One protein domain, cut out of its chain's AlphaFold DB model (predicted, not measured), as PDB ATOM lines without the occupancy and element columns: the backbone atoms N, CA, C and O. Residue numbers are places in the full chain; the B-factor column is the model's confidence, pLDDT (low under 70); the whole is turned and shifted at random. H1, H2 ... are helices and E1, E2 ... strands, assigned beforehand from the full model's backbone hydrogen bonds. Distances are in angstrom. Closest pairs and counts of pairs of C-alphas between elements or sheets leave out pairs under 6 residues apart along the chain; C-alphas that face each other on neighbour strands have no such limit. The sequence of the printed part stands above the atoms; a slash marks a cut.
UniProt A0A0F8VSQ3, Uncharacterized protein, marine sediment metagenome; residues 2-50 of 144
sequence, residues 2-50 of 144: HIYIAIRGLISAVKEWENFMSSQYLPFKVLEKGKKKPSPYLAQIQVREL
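This is residues 2 to 50 of the 144 residues of an uncharacterized protein of marine sediment metagenome (UniProt A0A0F8VSQ3). Picture a long rod made of two parts set end to end: one helix, H1, and then a two-stranded hairpin, E1 and E2, that reaches to the other end. A stretch without a named element, residues 2 to 10, leads to the beginning of H1, and the tail, residues 45 to 50, turns back from the hairpin toward the helix side; residues 8 to 16 stick out. The printed part has 49 residues with one named helix and two named strands, in the order H1, E1, E2; the sheet, E1 - E2, is antiparallel. The class is mixed, helices and strands, with under half of the residues in named elements. The whole is extended, with a radius of gyration of the C-alphas of 15.7 A and spans of 49 by 17 by 11 A.

Look first at H1, residues 11 to 22, where every O i to N i+4 pair is within hydrogen-bond range. A tight link of 2 residues leads to E1, residues 25 to 30, and a short link of 8 residues joins it to E2, residues 39 to 44. E1 and E2 are a hairpin, antiparallel at 147 degrees between their directions. Find N 26 and O 43, 2.8 A apart, and N 39 and O 30, 2.9 A apart, both within hydrogen-bond range. C-alphas 29 and 40 face each other at 4.5 A. Between H1 and E2 there is 1 pair of C-alphas within 8 A, those of Ser 22 and Gln 44, 7.6 A apart.

Find C-alpha 11 at (16.011, 8.450, -45.076); from there H1 runs 16.4 A to C-alpha 22. E1 begins at C-alpha 25, at (36.144, 3.890, -32.236), and measures 15.1 A. E2 measures 16.4 A and ends at C-alpha 44, at (33.354, 0.635, -30.681).

The C-alphas of Leu 10 and Gly 34 are the two farthest apart, at 49.7 A. The C-alphas of the first and last printed residues, His 2 and Leu 50, are 13.0 A apart. The printed part has no cut, and neither link between the named elements is long. The mean pLDDT of the printed part is 85.5, and no printed residue is under 70 in this model.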
ATOM      1  N   HIS A   2      24.303   5.399 -21.434       70.56
ATOM      2  CA  HIS A   2      23.390   5.328 -22.583       70.56
ATOM      3  C   HIS A   2      22.916   6.739 -22.918       70.56
ATOM      4  O   HIS A   2      22.391   7.418 -22.037       70.56
ATOM      5  N   ILE A   3      23.125   7.173 -24.159       75.44
ATOM      6  CA  ILE A   3      22.642   8.460 -24.662       75.44
ATOM      7  C   ILE A   3      21.495   8.157 -25.624       75.44
ATOM      8  O   ILE A   3      21.676   7.406 -26.579       75.44
ATOM      9  N   TYR A   4      20.320   8.716 -25.341       78.56
ATOM     10  CA  TYR A   4      19.143   8.615 -26.199       78.56
ATOM     11  C   TYR A   4      19.009   9.912 -26.985       78.56
ATOM     12  O   TYR A   4      19.018  10.992 -26.399       78.56
ATOM     13  N   ILE A   5      18.885   9.799 -28.302       80.31
ATOM     14  CA  ILE A   5      18.717  10.930 -29.214       80.31
ATOM     15  C   ILE A   5      17.494  10.687 -30.093       80.31
ATOM     16  O   ILE A   5      17.187   9.545 -30.434       80.31
ATOM     17  N   ALA A   6      16.792  11.761 -30.436       79.94
ATOM     18  CA  ALA A   6      15.744  11.752 -31.446       79.94
ATOM     19  C   ALA A   6      16.291  12.432 -32.702       79.94
ATOM     20  O   ALA A   6      16.943  13.471 -32.605       79.94
ATOM     21  N   ILE A   7      16.038  11.845 -33.869       82.81
ATOM     22  CA  ILE A   7      16.597  12.300 -35.145       82.81
ATOM     23  C   ILE A   7      15.445  12.451 -36.135       82.81
ATOM     24  O   ILE A   7      14.537  11.621 -36.168       82.81
ATOM     25  N   ARG A   8      15.469  13.517 -36.937       83.56
ATOM     26  CA  ARG A   8      14.508  13.769 -38.016       83.56
ATOM     27  C   ARG A   8      15.278  14.191 -39.262       83.56
ATOM     28  O   ARG A   8      16.099  15.096 -39.188       83.56
ATOM     29  N   GLY A   9      14.989  13.572 -40.401       88.00
ATOM     30  CA  GLY A   9      15.643  13.879 -41.671       88.00
ATOM     31  C   GLY A   9      15.158  12.975 -42.802       88.00
ATOM     32  O   GLY A   9      14.307  12.110 -42.590       88.00
ATOM     33  N   LEU A  10      15.696  13.185 -44.004       91.75
ATOM     34  CA  LEU A  10      15.493  12.276 -45.135       91.75
ATOM     35  C   LEU A  10      16.136  10.914 -44.836       91.75
ATOM     36  O   LEU A  10      17.183  10.854 -44.194       91.75
ATOM     37  N   ILE A  11      15.544   9.825 -45.341       88.12
ATOM     38  CA  ILE A  11      16.011   8.450 -45.076       88.12
ATOM     39  C   ILE A  11      17.490   8.267 -45.453       88.12
ATOM     40  O   ILE A  11      18.226   7.607 -44.724       88.12
ATOM     41  N   SER A  12      17.939   8.856 -46.565       92.50
ATOM     42  CA  SER A  12      19.344   8.802 -46.993       92.50
ATOM     43  C   SER A  12      20.284   9.459 -45.980       92.50
ATOM     44  O   SER A  12      21.260   8.837 -45.575       92.50
ATOM     45  N   ALA A  13      19.948  10.665 -45.514       92.56
ATOM     46  CA  ALA A  13      20.743  11.406 -44.536       92.56
ATOM     47  C   ALA A  13      20.788  10.706 -43.166       92.56
ATOM     48  O   ALA A  13      21.833  10.674 -42.520       92.56
ATOM     49  N   VAL A  14      19.674  10.102 -42.730       90.06
ATOM     50  CA  VAL A  14      19.636   9.315 -41.485       90.06
ATOM     51  C   VAL A  14      20.560   8.101 -41.589       90.06
ATOM     52  O   VAL A  14      21.380   7.896 -40.700       90.06
ATOM     53  N   LYS A  15      20.499   7.347 -42.693       89.25
ATOM     54  CA  LYS A  15      21.375   6.185 -42.914       89.25
ATOM     55  C   LYS A  15      22.853   6.560 -42.976       89.25
ATOM     56  O   LYS A  15      23.690   5.848 -42.432       89.25
ATOM     57  N   GLU A  16      23.189   7.665 -43.640       91.38
ATOM     58  CA  GLU A  16      24.568   8.160 -43.699       91.38
ATOM     59  C   GLU A  16      25.100   8.486 -42.299       91.38
ATOM     60  O   GLU A  16      26.192   8.055 -41.928       91.38
ATOM     61  N   TRP A  17      24.288   9.159 -41.484       89.88
ATOM     62  CA  TRP A  17      24.618   9.443 -40.093       89.88
ATOM     63  C   TRP A  17      24.743   8.161 -39.243       89.88
ATOM     64  O   TRP A  17      25.689   8.035 -38.464       89.88
ATOM     65  N   GLU A  18      23.851   7.177 -39.412       89.06
ATOM     66  CA  GLU A  18      23.928   5.877 -38.721       89.06
ATOM     67  C   GLU A  18      25.225   5.127 -39.064       89.06
ATOM     68  O   GLU A  18      25.898   4.583 -38.179       89.06
ATOM     69  N   ASN A  19      25.617   5.144 -40.340       87.94
ATOM     70  CA  ASN A  19      26.871   4.564 -40.817       87.94
ATOM     71  C   ASN A  19      28.084   5.296 -40.230       87.94
ATOM     72  O   ASN A  19      29.007   4.660 -39.717       87.94
ATOM     73  N   PHE A  20      28.069   6.632 -40.237       88.56
ATOM     74  CA  PHE A  20      29.132   7.428 -39.631       88.56
ATOM     75  C   PHE A  20      29.309   7.066 -38.155       88.56
ATOM     76  O   PHE A  20      30.413   6.723 -37.736       88.56
ATOM     77  N   MET A  21      28.223   7.056 -37.383       87.25
ATOM     78  CA  MET A  21      28.261   6.780 -35.947       87.25
ATOM     79  C   MET A  21      28.675   5.348 -35.609       87.25
ATOM     80  O   MET A  21      29.363   5.144 -34.614       87.25
ATOM     81  N   SER A  22      28.288   4.354 -36.410       82.00
ATOM     82  CA  SER A  22      28.675   2.949 -36.190       82.00
ATOM     83  C   SER A  22      30.131   2.638 -36.563       82.00
ATOM     84  O   SER A  22      30.686   1.648 -36.088       82.00
ATOM     85  N   SER A  23      30.773   3.491 -37.366       80.81
ATOM     86  CA  SER A  23      32.177   3.327 -37.778       80.81
ATOM     87  C   SER A  23      33.207   3.897 -36.789       80.81
ATOM     88  O   SER A  23      34.408   3.699 -36.968       80.81
ATOM     89  N   GLN A  24      32.768   4.590 -35.733       86.81
ATOM     90  CA  GLN A  24      33.678   5.267 -34.807       86.81
ATOM     91  C   GLN A  24      34.210   4.334 -33.709       86.81
ATOM     92  O   GLN A  24      33.456   3.608 -33.053       86.81
ATOM     93  N   TYR A  25      35.509   4.447 -33.429       88.69
ATOM     94  CA  TYR A  25      36.144   3.890 -32.236       88.69
ATOM     95  C   TYR A  25      36.582   5.024 -31.316       88.69
ATOM     96  O   TYR A  25      37.346   5.901 -31.710       88.69
ATOM     97  N   LEU A  26      36.114   4.998 -30.072       87.62
ATOM     98  CA  LEU A  26      36.465   5.994 -29.070       87.62
ATOM     99  C   LEU A  26      37.656   5.504 -28.245       87.62
ATOM    100  O   LEU A  26      37.530   4.483 -27.558       87.62
ATOM    101  N   PRO A  27      38.801   6.203 -28.272       90.88
ATOM    102  CA  PRO A  27      39.919   5.870 -27.410       90.88
ATOM    103  C   PRO A  27      39.609   6.249 -25.964       90.88
ATOM    104  O   PRO A  27      39.132   7.344 -25.670       90.88
ATOM    105  N   PHE A  28      39.915   5.346 -25.040       90.56
ATOM    106  CA  PHE A  28      39.797   5.592 -23.607       90.56
ATOM    107  C   PHE A  28      40.886   4.840 -22.844       90.56
ATOM    108  O   PHE A  28      41.552   3.957 -23.378       90.56
ATOM    109  N   LYS A  29      41.113   5.218 -21.585       89.25
ATOM    110  CA  LYS A  29      42.091   4.559 -20.715       89.25
ATOM    111  C   LYS A  29      41.370   3.881 -19.559       89.25
ATOM    112  O   LYS A  29      40.520   4.500 -18.925       89.25
ATOM    113  N   VAL A  30      41.734   2.635 -19.268       89.31
ATOM    114  CA  VAL A  30      41.175   1.860 -18.151       89.31
ATOM    115  C   VAL A  30      42.286   1.510 -17.178       89.31
ATOM    116  O   VAL A  30      43.340   1.010 -17.572       89.31
ATOM    117  N   LEU A  31      42.045   1.762 -15.893       88.94
ATOM    118  CA  LEU A  31      42.885   1.241 -14.825       88.94
ATOM    119  C   LEU A  31      42.408  -0.173 -14.477       88.94
ATOM    120  O   LEU A  31      41.410  -0.348 -13.782       88.94
ATOM    121  N   GLU A  32      43.091  -1.185 -15.004       85.25
ATOM    122  CA  GLU A  32      42.779  -2.578 -14.680       85.25
ATOM    123  C   GLU A  32      43.160  -2.908 -13.232       85.25
ATOM    124  O   GLU A  32      44.130  -2.379 -12.679       85.25
ATOM    125  N   LYS A  33      42.406  -3.822 -12.612       85.88
ATOM    126  CA  LYS A  33      42.623  -4.232 -11.222       85.88
ATOM    127  C   LYS A  33      44.048  -4.779 -11.049       85.88
ATOM    128  O   LYS A  33      44.423  -5.747 -11.699       85.88
ATOM    129  N   GLY A  34      44.834  -4.155 -10.169       87.19
ATOM    130  CA  GLY A  34      46.221  -4.543  -9.883       87.19
ATOM    131  C   GLY A  34      47.292  -3.813 -10.705       87.19
ATOM    132  O   GLY A  34      48.474  -3.929 -10.384       87.19
ATOM    133  N   LYS A  35      46.922  -3.010 -11.712       86.31
ATOM    134  CA  LYS A  35      47.873  -2.151 -12.436       86.31
ATOM    135  C   LYS A  35      47.923  -0.754 -11.823       86.31
ATOM    136  O   LYS A  35      46.901  -0.181 -11.465       86.31
ATOM    137  N   LYS A  36      49.130  -0.180 -11.736       85.44
ATOM    138  CA  LYS A  36      49.355   1.202 -11.261       85.44
ATOM    139  C   LYS A  36      49.156   2.264 -12.348       85.44
ATOM    140  O   LYS A  36      49.032   3.439 -12.023       85.44
ATOM    141  N   LYS A  37      49.166   1.876 -13.628       88.25
ATOM    142  CA  LYS A  37      49.031   2.788 -14.772       88.25
ATOM    143  C   LYS A  37      47.841   2.380 -15.652       88.25
ATOM    144  O   LYS A  37      47.658   1.180 -15.859       88.25
ATOM    145  N   PRO A  38      47.059   3.341 -16.178       86.94
ATOM    146  CA  PRO A  38      45.965   3.054 -17.102       86.94
ATOM    147  C   PRO A  38      46.473   2.512 -18.444       86.94
ATOM    148  O   PRO A  38      47.404   3.077 -19.021       86.94
ATOM    149  N   SER A  39      45.822   1.473 -18.965       89.62
ATOM    150  CA  SER A  39      46.085   0.927 -20.302       89.62
ATOM    151  C   SER A  39      45.123   1.548 -21.329       89.62
ATOM    152  O   SER A  39      43.972   1.830 -20.976       89.62
ATOM    153  N   PRO A  40      45.558   1.793 -22.579       89.94
ATOM    154  CA  PRO A  40      44.687   2.302 -23.638       89.94
ATOM    155  C   PRO A  40      43.772   1.201 -24.199       89.94
ATOM    156  O   PRO A  40      44.213   0.078 -24.420       89.94
ATOM    157  N   TYR A  41      42.516   1.552 -24.475       88.69
ATOM    158  CA  TYR A  41      41.512   0.716 -25.140       88.69
ATOM    159  C   TYR A  41      40.752   1.528 -26.189       88.69
ATOM    160  O   TYR A  41      40.736   2.761 -26.157       88.69
ATOM    161  N   LEU A  42      40.080   0.817 -27.094       87.00
ATOM    162  CA  LEU A  42      39.132   1.376 -28.052       87.00
ATOM    163  C   LEU A  42      37.734   0.832 -27.755       87.00
ATOM    164  O   LEU A  42      37.543  -0.377 -27.648       87.00
ATOM    165  N   ALA A  43      36.756   1.723 -27.615       83.56
ATOM    166  CA  ALA A  43      35.349   1.362 -27.515       83.56
ATOM    167  C   ALA A  43      34.700   1.563 -28.882       83.56
ATOM    168  O   ALA A  43      34.695   2.676 -29.402       83.56
ATOM    169  N   GLN A  44      34.141   0.505 -29.459       84.56
ATOM    170  CA  GLN A  44      33.354   0.635 -30.681       84.56
ATOM    171  C   GLN A  44      32.010   1.297 -30.359       84.56
ATOM    172  O   GLN A  44      31.283   0.829 -29.477       84.56
ATOM    173  N   ILE A  45      31.663   2.366 -31.077       83.88
ATOM    174  CA  ILE A  45      30.315   2.930 -31.006       83.88
ATOM    175  C   ILE A  45      29.355   1.999 -31.751       83.88
ATOM    176  O   ILE A  45      29.639   1.517 -32.841       83.88
ATOM    177  N   GLN A  46      28.187   1.757 -31.160       79.69
ATOM    178  CA  GLN A  46      27.095   1.051 -31.821       79.69
ATOM    179  C   GLN A  46      25.819   1.874 -31.699       79.69
ATOM    180  O   GLN A  46      25.346   2.134 -30.589       79.69
ATOM    181  N   VAL A  47      25.246   2.252 -32.840       80.62
ATOM    182  CA  VAL A  47      23.892   2.807 -32.893       80.62
ATOM    183  C   VAL A  47      22.908   1.652 -32.742       80.62
ATOM    184  O   VAL A  47      23.004   0.646 -33.440       80.62
ATOM    185  N   ARG A  48      21.979   1.768 -31.791       73.62
ATOM    186  CA  ARG A  48      20.917   0.781 -31.563       73.62
ATOM    187  C   ARG A  48      19.576   1.471 -31.691       73.62
ATOM    188  O   ARG A  48      19.166   2.204 -30.794       73.62
ATOM    189  N   GLU A  49      18.925   1.244 -32.819       75.50
ATOM    190  CA  GLU A  49      17.620   1.817 -33.102       75.50
ATOM    191  C   GLU A  49      16.527   1.127 -32.269       75.50
ATOM    192  O   GLU A  49      16.534  -0.094 -32.093       75.50
ATOM    193  N   LEU A  50      15.575   1.912 -31.757       74.50
ATOM    194  CA  LEU A  50      14.361   1.407 -31.120       74.50
ATOM    195  C   LEU A  50      13.163   1.770 -31.998       74.50
ATOM    196  O   LEU A  50      12.739   2.924 -32.021       74.50
TER     197      LEU A  50